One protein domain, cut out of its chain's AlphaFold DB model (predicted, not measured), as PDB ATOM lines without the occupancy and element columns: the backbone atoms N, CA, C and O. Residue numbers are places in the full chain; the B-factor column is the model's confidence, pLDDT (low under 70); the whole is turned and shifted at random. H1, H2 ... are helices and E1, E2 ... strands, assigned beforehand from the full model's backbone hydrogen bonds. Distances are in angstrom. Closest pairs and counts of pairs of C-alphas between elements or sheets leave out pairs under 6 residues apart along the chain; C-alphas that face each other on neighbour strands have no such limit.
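Overview. This is residues 58 to 126 of the 134 residues of the protein "Helix-turn-helix domain-containing protein" of Mediterraneibacter sp. SW178 (UniProt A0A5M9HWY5). A small sheet of four strands, E1 to E4, has one long helix, H1, laid across one of its faces. H1 runs on well past the sheet, and its residues 113 to 126 stick out as a free arm that makes the length. The printed part has 69 residues, with four named strands and then one named helix along the chain; the sheet's order is E1 - E2 - E3 - E4, antiparallel throughout. The class is mixed, helices and strands; the whole is only just loose, close to compact, with a radius of gyration of the C-alphas of 13.5 A, and spans 44 by 27 by 18 A.

Along the chain. Find C-alpha 60 at (-30.471, -17.249, -18.737), where E1, residues 60 to 63, begins its 9.9 A. E2 takes residues 69 to 73, 13.6 A; E3 78 to 81, 10.3 A; E4 86 to 88, 6.5 A. H1, residues 98 to 126, runs 41.9 A to C-alpha 126 at (-37.261, -16.062, 20.939).

Arrangement. The strands form a meander, each the antiparallel neighbour of the one before. Look for N 62 and O 70, 2.8 A, between E1 and E2; N 80 and O 71, 2.7 A, between E2 and E3; N 79 and O 87, 2.9 A, between E3 and E4. H1 is on one face, giving two layers, at a height over the sheet of 9.7 A. It runs across the strands, at 88 degrees to E1 on the local plane; the closest C-alphas of E1 and H1, Ala 63 and Val 102, are 6.8 A apart. E4 and H1 are near each other. In H1, 24 of 25 O i to N i+4 pairs are within hydrogen-bond range.

Size, cuts and confidence. The C-alphas of Gly 95 and Asp 126 are farthest apart, 45.0 A. The printed part has no cut and no long link, and no printed residue is under 70 in pLDDT.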
ATOM      1  N   GLY A  58     -25.003 -12.682 -18.559       92.56
ATOM      2  CA  GLY A  58     -24.555 -14.057 -18.347       92.56
ATOM      3  C   GLY A  58     -25.650 -14.980 -17.814       92.56
ATOM      4  O   GLY A  58     -25.476 -16.198 -17.828       92.56
ATOM      5  N   LEU A  59     -26.783 -14.427 -17.370       94.88
ATOM      6  CA  LEU A  59     -27.886 -15.205 -16.823       94.88
ATOM      7  C   LEU A  59     -28.916 -15.555 -17.893       94.88
ATOM      8  O   LEU A  59     -29.385 -14.712 -18.660       94.88
ATOM      9  N   LYS A  60     -29.357 -16.815 -17.895       95.38
ATOM     10  CA  LYS A  60     -30.471 -17.249 -18.737       95.38
ATOM     11  C   LYS A  60     -31.788 -16.826 -18.095       95.38
ATOM     12  O   LYS A  60     -32.192 -17.384 -17.076       95.38
ATOM     13  N   LYS A  61     -32.481 -15.870 -18.714       95.69
ATOM     14  CA  LYS A  61     -33.829 -15.451 -18.309       95.69
ATOM     15  C   LYS A  61     -34.855 -16.557 -18.584       95.69
ATOM     16  O   LYS A  61     -34.875 -17.126 -19.672       95.69
ATOM     17  N   ILE A  62     -35.719 -16.820 -17.607       95.38
ATOM     18  CA  ILE A  62     -36.829 -17.779 -17.664       95.38
ATOM     19  C   ILE A  62     -38.094 -17.015 -17.265       95.38
ATOM     20  O   ILE A  62     -38.165 -16.490 -16.154       95.38
ATOM     21  N   ALA A  63     -39.070 -16.897 -18.170       93.88
ATOM     22  CA  ALA A  63     -40.237 -16.034 -17.974       93.88
ATOM     23  C   ALA A  63     -41.556 -16.818 -17.975       93.88
ATOM     24  O   ALA A  63     -41.828 -17.616 -18.873       93.88
ATOM     25  N   GLY A  64     -42.396 -16.555 -16.977       91.00
ATOM     26  CA  GLY A  64     -43.759 -17.058 -16.889       91.00
ATOM     27  C   GLY A  64     -44.767 -16.190 -17.640       91.00
ATOM     28  O   GLY A  64     -44.528 -15.023 -17.952       91.00
ATOM     29  N   LYS A  65     -45.942 -16.764 -17.919       88.44
ATOM     30  CA  LYS A  65     -47.049 -16.057 -18.592       88.44
ATOM     31  C   LYS A  65     -47.680 -14.957 -17.735       88.44
ATOM     32  O   LYS A  65     -48.287 -14.044 -18.278       88.44
ATOM     33  N   ASP A  66     -47.560 -15.073 -16.420       88.06
ATOM     34  CA  ASP A  66     -48.067 -14.129 -15.419       88.06
ATOM     35  C   ASP A  66     -47.098 -12.963 -15.152       88.06
ATOM     36  O   ASP A  66     -47.345 -12.143 -14.273       88.06
ATOM     37  N   GLY A  67     -45.995 -12.876 -15.906       87.44
ATOM     38  CA  GLY A  67     -44.960 -11.862 -15.716       87.44
ATOM     39  C   GLY A  67     -43.917 -12.229 -14.661       87.44
ATOM     40  O   GLY A  67     -43.021 -11.425 -14.409       87.44
ATOM     41  N   THR A  68     -43.982 -13.429 -14.067       90.94
ATOM     42  CA  THR A  68     -42.897 -13.937 -13.217       90.94
ATOM     43  C   THR A  68     -41.617 -14.115 -14.025       90.94
ATOM     44  O   THR A  68     -41.636 -14.527 -15.187       90.94
ATOM     45  N   VAL A  69     -40.481 -13.777 -13.416       94.88
ATOM     46  CA  VAL A  69     -39.172 -13.895 -14.056       94.88
ATOM     47  C   VAL A  69     -38.178 -14.493 -13.078       94.88
ATOM     48  O   VAL A  69     -38.046 -14.032 -11.944       94.88
ATOM     49  N   PHE A  70     -37.443 -15.479 -13.575       96.75
ATOM     50  CA  PHE A  70     -36.319 -16.111 -12.914       96.75
ATOM     51  C   PHE A  70     -35.089 -16.068 -13.817       96.75
ATOM     52  O   PHE A  70     -35.176 -15.817 -15.023       96.75
ATOM     53  N   TYR A  71     -33.936 -16.337 -13.226       97.19
ATOM     54  CA  TYR A  71     -32.643 -16.265 -13.887       97.19
ATOM     55  C   TYR A  71     -31.820 -17.484 -13.511       97.19
ATOM     56  O   TYR A  71     -31.677 -17.782 -12.331       97.19
ATOM     57  N   TYR A  72     -31.279 -18.191 -14.496       97.06
ATOM     58  CA  TYR A  72     -30.400 -19.333 -14.271       97.06
ATOM     59  C   TYR A  72     -28.952 -18.970 -14.595       97.06
ATOM     60  O   TYR A  72     -28.640 -18.561 -15.714       97.06
ATOM     61  N   ASP A  73     -28.080 -19.151 -13.608       96.06
ATOM     62  CA  ASP A  73     -26.630 -19.122 -13.746       96.06
ATOM     63  C   ASP A  73     -26.117 -20.561 -13.889       96.06
ATOM     64  O   ASP A  73     -26.022 -21.302 -12.905       96.06
ATOM     65  N   LYS A  74     -25.772 -20.956 -15.120       93.12
ATOM     66  CA  LYS A  74     -25.227 -22.292 -15.402       93.12
ATOM     67  C   LYS A  74     -23.866 -22.513 -14.736       93.12
ATOM     68  O   LYS A  74     -23.577 -23.620 -14.290       93.12
ATOM     69  N   ASN A  75     -23.039 -21.473 -14.651       92.56
ATOM     70  CA  ASN A  75     -21.678 -21.585 -14.128       92.56
ATOM     71  C   ASN A  75     -21.690 -21.782 -12.611       92.56
ATOM     72  O   ASN A  75     -20.953 -22.615 -12.088       92.56
ATOM     73  N   GLN A  76     -22.552 -21.042 -11.912       94.00
ATOM     74  CA  GLN A  76     -22.705 -21.148 -10.457       94.00
ATOM     75  C   GLN A  76     -23.693 -22.241 -10.036       94.00
ATOM     76  O   GLN A  76     -23.821 -22.504  -8.841       94.00
ATOM     77  N   LYS A  77     -24.400 -22.860 -10.993       94.50
ATOM     78  CA  LYS A  77     -25.543 -23.749 -10.744       94.50
ATOM     79  C   LYS A  77     -26.521 -23.127  -9.750       94.50
ATOM     80  O   LYS A  77     -26.844 -23.698  -8.710       94.50
ATOM     81  N   ALA A  78     -26.965 -21.916 -10.057       96.75
ATOM     82  CA  ALA A  78     -27.852 -21.158  -9.190       96.75
ATOM     83  C   ALA A  78     -29.035 -20.616  -9.977       96.75
ATOM     84  O   ALA A  78     -28.903 -20.197 -11.126       96.75
ATOM     85  N   VAL A  79     -30.196 -20.590  -9.338       97.38
ATOM     86  CA  VAL A  79     -31.370 -19.883  -9.841       97.38
ATOM     87  C   VAL A  79     -31.580 -18.644  -8.996       97.38
ATOM     88  O   VAL A  79     -31.359 -18.682  -7.789       97.38
ATOM     89  N   SER A  80     -32.002 -17.550  -9.618       97.62
ATOM     90  CA  SER A  80     -32.338 -16.297  -8.945       97.62
ATOM     91  C   SER A  80     -33.758 -15.874  -9.283       97.62
ATOM     92  O   SER A  80     -34.193 -16.050 -10.423       97.62
ATOM     93  N   ASP A  81     -34.469 -15.282  -8.332       96.62
ATOM     94  CA  ASP A  81     -35.700 -14.552  -8.630       96.62
ATOM     95  C   ASP A  81     -35.401 -13.143  -9.173       96.62
ATOM     96  O   ASP A  81     -34.252 -12.709  -9.285       96.62
ATOM     97  N   ALA A  82     -36.454 -12.396  -9.502       94.62
ATOM     98  CA  ALA A  82     -36.353 -11.007  -9.941       94.62
ATOM     99  C   ALA A  82     -35.702 -10.059  -8.914       94.62
ATOM    100  O   ALA A  82     -35.179  -9.009  -9.291       94.62
ATOM    101  N   ARG A  83     -35.724 -10.410  -7.624       92.69
ATOM    102  CA  ARG A  83     -35.165  -9.597  -6.535       92.69
ATOM    103  C   ARG A  83     -33.671  -9.851  -6.336       92.69
ATOM    104  O   ARG A  83     -33.015  -9.039  -5.695       92.69
ATOM    105  N   GLY A  84     -33.142 -10.941  -6.889       92.69
ATOM    106  CA  GLY A  84     -31.752 -11.359  -6.716       92.69
ATOM    107  C   GLY A  84     -31.533 -12.347  -5.575       92.69
ATOM    108  O   GLY A  84     -30.381 -12.650  -5.269       92.69
ATOM    109  N   ASN A  85     -32.599 -12.882  -4.967       94.19
ATOM    110  CA  ASN A  85     -32.459 -14.013  -4.054       94.19
ATOM    111  C   ASN A  85     -31.961 -15.205  -4.855       94.19
ATOM    112  O   ASN A  85     -32.529 -15.498  -5.902       94.19
ATOM    113  N   LYS A  86     -30.900 -15.861  -4.379       95.62
ATOM    114  CA  LYS A  86     -30.233 -16.964  -5.072       95.62
ATOM    115  C   LYS A  86     -30.427 -18.269  -4.319       95.62
ATOM    116  O   LYS A  86     -30.152 -18.338  -3.124       95.62
ATOM    117  N   ILE A  87     -30.808 -19.312  -5.048       97.31
ATOM    118  CA  ILE A  87     -30.863 -20.689  -4.559       97.31
ATOM    119  C   ILE A  87     -29.926 -21.534  -5.419       97.31
ATOM    120  O   ILE A  87     -30.063 -21.590  -6.642       97.31
ATOM    121  N   TYR A  88     -28.962 -22.188  -4.776       96.94
ATOM    122  CA  TYR A  88     -28.052 -23.116  -5.440       96.94
ATOM    123  C   TYR A  88     -28.743 -24.455  -5.679       96.94
ATOM    124  O   TYR A  88     -29.402 -25.000  -4.792       96.94
ATOM    125  N   ILE A  89     -28.563 -24.998  -6.877       95.81
ATOM    126  CA  ILE A  89     -29.131 -26.271  -7.313       95.81
ATOM    127  C   ILE A  89     -28.013 -27.231  -7.721       95.81
ATOM    128  O   ILE A  89     -26.907 -26.829  -8.073       95.81
ATOM    129  N   LYS A  90     -28.283 -28.535  -7.644       93.50
ATOM    130  CA  LYS A  90     -27.304 -29.569  -8.027       93.50
ATOM    131  C   LYS A  90     -27.422 -29.967  -9.500       93.50
ATOM    132  O   LYS A  90     -26.405 -30.253 -10.140       93.50
ATOM    133  N   GLU A  91     -28.654 -29.964  -9.998       91.44
ATOM    134  CA  GLU A  91     -29.040 -30.408 -11.337       91.44
ATOM    135  C   GLU A  91     -28.785 -29.331 -12.400       91.44
ATOM    136  O   GLU A  91     -28.848 -28.139 -12.095       91.44
ATOM    137  N   ASP A  92     -28.515 -29.747 -13.641       92.38
ATOM    138  CA  ASP A  92     -28.506 -28.826 -14.782       92.38
ATOM    139  C   ASP A  92     -29.928 -28.654 -15.333       92.38
ATOM    140  O   ASP A  92     -30.676 -29.614 -15.508       92.38
ATOM    141  N   LEU A  93     -30.317 -27.414 -15.623       93.38
ATOM    142  CA  LEU A  93     -31.640 -27.086 -16.156       93.38
ATOM    143  C   LEU A  93     -31.709 -27.165 -17.690       93.38
ATOM    144  O   LEU A  93     -32.753 -26.872 -18.282       93.38
ATOM    145  N   GLU A  94     -30.613 -27.527 -18.362       91.06
ATOM    146  CA  GLU A  94     -30.618 -27.783 -19.802       91.06
ATOM    147  C   GLU A  94     -31.569 -28.926 -20.185       91.06
ATOM    148  O   GLU A  94     -31.638 -29.970 -19.547       91.06
ATOM    149  N   GLY A  95     -32.356 -28.710 -21.241       91.88
ATOM    150  CA  GLY A  95     -33.342 -29.684 -21.722       91.88
ATOM    151  C   GLY A  95     -34.662 -29.725 -20.941       91.88
ATOM    152  O   GLY A  95     -35.629 -30.314 -21.429       91.88
ATOM    153  N   VAL A  96     -34.770 -29.059 -19.786       93.62
ATOM    154  CA  VAL A  96     -36.048 -28.951 -19.067       93.62
ATOM    155  C   VAL A  96     -37.029 -28.103 -19.879       93.62
ATOM    156  O   VAL A  96     -36.706 -27.010 -20.348       93.62
ATOM    157  N   LYS A  97     -38.263 -28.596 -20.040       93.31
ATOM    158  CA  LYS A  97     -39.332 -27.861 -20.731       93.31
ATOM    159  C   LYS A  97     -39.593 -26.541 -20.011       93.31
ATOM    160  O   LYS A  97     -40.019 -26.553 -18.861       93.31
ATOM    161  N   GLU A  98     -39.438 -25.422 -20.711       87.06
ATOM    162  CA  GLU A  98     -39.535 -24.077 -20.125       87.06
ATOM    163  C   GLU A  98     -40.855 -23.838 -19.373       87.06
ATOM    164  O   GLU A  98     -40.849 -23.327 -18.258       87.06
ATOM    165  N   LYS A  99     -41.983 -24.311 -19.926       87.44
ATOM    166  CA  LYS A  99     -43.298 -24.224 -19.265       87.44
ATOM    167  C   LYS A  99     -43.328 -24.914 -17.900       87.44
ATOM    168  O   LYS A  99     -43.961 -24.403 -16.987       87.44
ATOM    169  N   ASN A 100     -42.668 -26.063 -17.777       93.62
ATOM    170  CA  ASN A 100     -42.592 -26.797 -16.516       93.62
ATOM    171  C   ASN A 100     -41.576 -26.143 -15.581       93.62
ATOM    172  O   ASN A 100     -41.823 -26.038 -14.389       93.62
ATOM    173  N   LEU A 101     -40.460 -25.663 -16.135       94.75
ATOM    174  CA  LEU A 101     -39.402 -25.028 -15.364       94.75
ATOM    175  C   LEU A 101     -39.900 -23.786 -14.619       94.75
ATOM    176  O   LEU A 101     -39.563 -23.608 -13.456       94.75
ATOM    177  N   VAL A 102     -40.743 -22.966 -15.254       95.00
ATOM    178  CA  VAL A 102     -41.389 -21.822 -14.588       95.00
ATOM    179  C   VAL A 102     -42.207 -22.269 -13.376       95.00
ATOM    180  O   VAL A 102     -42.116 -21.634 -12.330       95.00
ATOM    181  N   LEU A 103     -42.981 -23.355 -13.497       95.44
ATOM    182  CA  LEU A 103     -43.787 -23.884 -12.391       95.44
ATOM    183  C   LEU A 103     -42.890 -24.370 -11.249       95.44
ATOM    184  O   LEU A 103     -43.079 -23.961 -10.114       95.44
ATOM    185  N   TYR A 104     -41.848 -25.141 -11.561       96.62
ATOM    186  CA  TYR A 104     -40.909 -25.638 -10.551       96.62
ATOM    187  C   TYR A 104     -40.189 -24.510  -9.811       96.62
ATOM    188  O   TYR A 104     -39.989 -24.588  -8.603       96.62
ATOM    189  N   LEU A 105     -39.795 -23.453 -10.526       96.94
ATOM    190  CA  LEU A 105     -39.150 -22.290  -9.917       96.94
ATOM    191  C   LEU A 105     -40.125 -21.493  -9.057       96.94
ATOM    192  O   LEU A 105     -39.739 -21.025  -7.989       96.94
ATOM    193  N   LYS A 106     -41.380 -21.364  -9.488       96.12
ATOM    194  CA  LYS A 106     -42.423 -20.729  -8.687       96.12
ATOM    195  C   LYS A 106     -42.625 -21.472  -7.369       96.12
ATOM    196  O   LYS A 106     -42.454 -20.856  -6.322       96.12
ATOM    197  N   ASP A 107     -42.848 -22.781  -7.429       97.06
ATOM    198  CA  ASP A 107     -43.037 -23.624  -6.244       97.06
ATOM    199  C   ASP A 107     -41.811 -23.564  -5.308       97.06
ATOM    200  O   ASP A 107     -41.948 -23.460  -4.086       97.06
ATOM    201  N   LEU A 108     -40.596 -23.570  -5.875       97.31
ATOM    202  CA  LEU A 108     -39.343 -23.449  -5.123       97.31
ATOM    203  C   LEU A 108     -39.256 -22.126  -4.351       97.31
ATOM    204  O   LEU A 108     -38.905 -22.128  -3.171       97.31
ATOM    205  N   TYR A 109     -39.544 -20.998  -5.005       96.81
ATOM    206  CA  TYR A 109     -39.445 -19.682  -4.371       96.81
ATOM    207  C   TYR A 109     -40.595 -19.407  -3.402       96.81
ATOM    208  O   TYR A 109     -40.359 -18.787  -2.370       96.81
ATOM    209  N   GLU A 110     -41.809 -19.884  -3.686       96.06
ATOM    210  CA  GLU A 110     -42.925 -19.836  -2.734       96.06
ATOM    211  C   GLU A 110     -42.553 -20.579  -1.443       96.06
ATOM    212  O   GLU A 110     -42.561 -19.976  -0.370       96.06
ATOM    213  N   SER A 111     -42.061 -21.817  -1.560       97.81
ATOM    214  CA  SER A 111     -41.582 -22.602  -0.409       97.81
ATOM    215  C   SER A 111     -40.431 -21.915   0.335       97.81
ATOM    216  O   SER A 111     -40.381 -21.921   1.564       97.81
ATOM    217  N   PHE A 112     -39.486 -21.313  -0.397       97.25
ATOM    218  CA  PHE A 112     -38.373 -20.568   0.196       97.25
ATOM    219  C   PHE A 112     -38.873 -19.422   1.081       97.25
ATOM    220  O   PHE A 112     -38.404 -19.277   2.210       97.25
ATOM    221  N   TYR A 113     -39.838 -18.639   0.597       95.69
ATOM    222  CA  TYR A 113     -40.379 -17.512   1.349       95.69
ATOM    223  C   TYR A 113     -41.205 -17.945   2.557       95.69
ATOM    224  O   TYR A 113     -41.079 -17.323   3.607       95.69
ATOM    225  N   GLU A 114     -41.987 -19.019   2.447       97.12
ATOM    226  CA  GLU A 114     -42.718 -19.584   3.588       97.12
ATOM    227  C   GLU A 114     -41.764 -20.045   4.699       97.12
ATOM    228  O   GLU A 114     -41.963 -19.746   5.878       97.12
ATOM    229  N   ILE A 115     -40.687 -20.746   4.326       97.50
ATOM    230  CA  ILE A 115     -39.666 -21.204   5.276       97.50
ATOM    231  C   ILE A 115     -38.929 -20.013   5.892       97.50
ATOM    232  O   ILE A 115     -38.691 -20.008   7.101       97.50
ATOM    233  N   GLN A 116     -38.576 -19.011   5.082       95.31
ATOM    234  CA  GLN A 116     -37.921 -17.796   5.556       95.31
ATOM    235  C   GLN A 116     -38.805 -17.039   6.553       95.31
ATOM    236  O   GLN A 116     -38.326 -16.662   7.618       95.31
ATOM    237  N   GLU A 117     -40.085 -16.838   6.236       94.94
ATOM    238  CA  GLU A 117     -41.024 -16.141   7.114       94.94
ATOM    239  C   GLU A 117     -41.174 -16.867   8.452       94.94
ATOM    240  O   GLU A 117     -41.075 -16.232   9.502       94.94
ATOM    241  N   ARG A 118     -41.337 -18.195   8.434       96.06
ATOM    242  CA  ARG A 118     -41.396 -18.992   9.665       96.06
ATOM    243  C   ARG A 118     -40.121 -18.839  10.496       96.06
ATOM    244  O   ARG A 118     -40.207 -18.551  11.683       96.06
ATOM    245  N   PHE A 119     -38.950 -18.951   9.868       95.06
ATOM    246  CA  PHE A 119     -37.666 -18.752  10.545       95.06
ATOM    247  C   PHE A 119     -37.554 -17.358  11.186       95.06
ATOM    248  O   PHE A 119     -37.100 -17.221  12.323       95.06
ATOM    249  N   GLU A 120     -37.981 -16.310  10.477       93.69
ATOM    250  CA  GLU A 120     -37.980 -14.943  10.997       93.69
ATOM    251  C   GLU A 120     -38.952 -14.775  12.172       93.69
ATOM    252  O   GLU A 120     -38.620 -14.078  13.133       93.69
ATOM    253  N   GLN A 121     -40.126 -15.408  12.118       91.88
ATOM    254  CA  GLN A 121     -41.095 -15.420  13.214       91.88
ATOM    255  C   GLN A 121     -40.526 -16.123  14.449       91.88
ATOM    256  O   GLN A 121     -40.548 -15.531  15.526       91.88
ATOM    257  N   ASP A 122     -39.936 -17.310  14.292       91.62
ATOM    258  CA  ASP A 122     -39.295 -18.056  15.382       91.62
ATOM    259  C   ASP A 122     -38.214 -17.198  16.066       91.62
ATOM    260  O   ASP A 122     -38.226 -17.016  17.284       91.62
ATOM    261  N   CYS A 123     -37.353 -16.539  15.278       90.88
ATOM    262  CA  CYS A 123     -36.338 -15.611  15.790       90.88
ATOM    263  C   CYS A 123     -36.929 -14.381  16.504       90.88
ATOM    264  O   CYS A 123     -36.277 -13.780  17.361       90.88
ATOM    265  N   GLN A 124     -38.112 -13.915  16.099       89.12
ATOM    266  CA  GLN A 124     -38.788 -12.791  16.749       89.12
ATOM    267  C   GLN A 124     -39.452 -13.206  18.058       89.12
ATOM    268  O   GLN A 124     -39.475 -12.397  18.987       89.12
ATOM    269  N   TYR A 125     -39.999 -14.421  18.121       87.19
ATOM    270  CA  TYR A 125     -40.593 -14.972  19.333       87.19
ATOM    271  C   TYR A 125     -39.530 -15.225  20.400       87.19
ATOM    272  O   TYR A 125     -39.704 -14.765  21.521       87.19
ATOM    273  N   ASP A 126     -38.390 -15.807  20.028       86.06
ATOM    274  CA  ASP A 126     -37.261 -16.062  20.939       86.06
ATOM    275  C   ASP A 126     -36.708 -14.777  21.594       86.06
ATOM    276  O   ASP A 126     -36.296 -14.752  22.746       86.06
TER     277      ASP A 126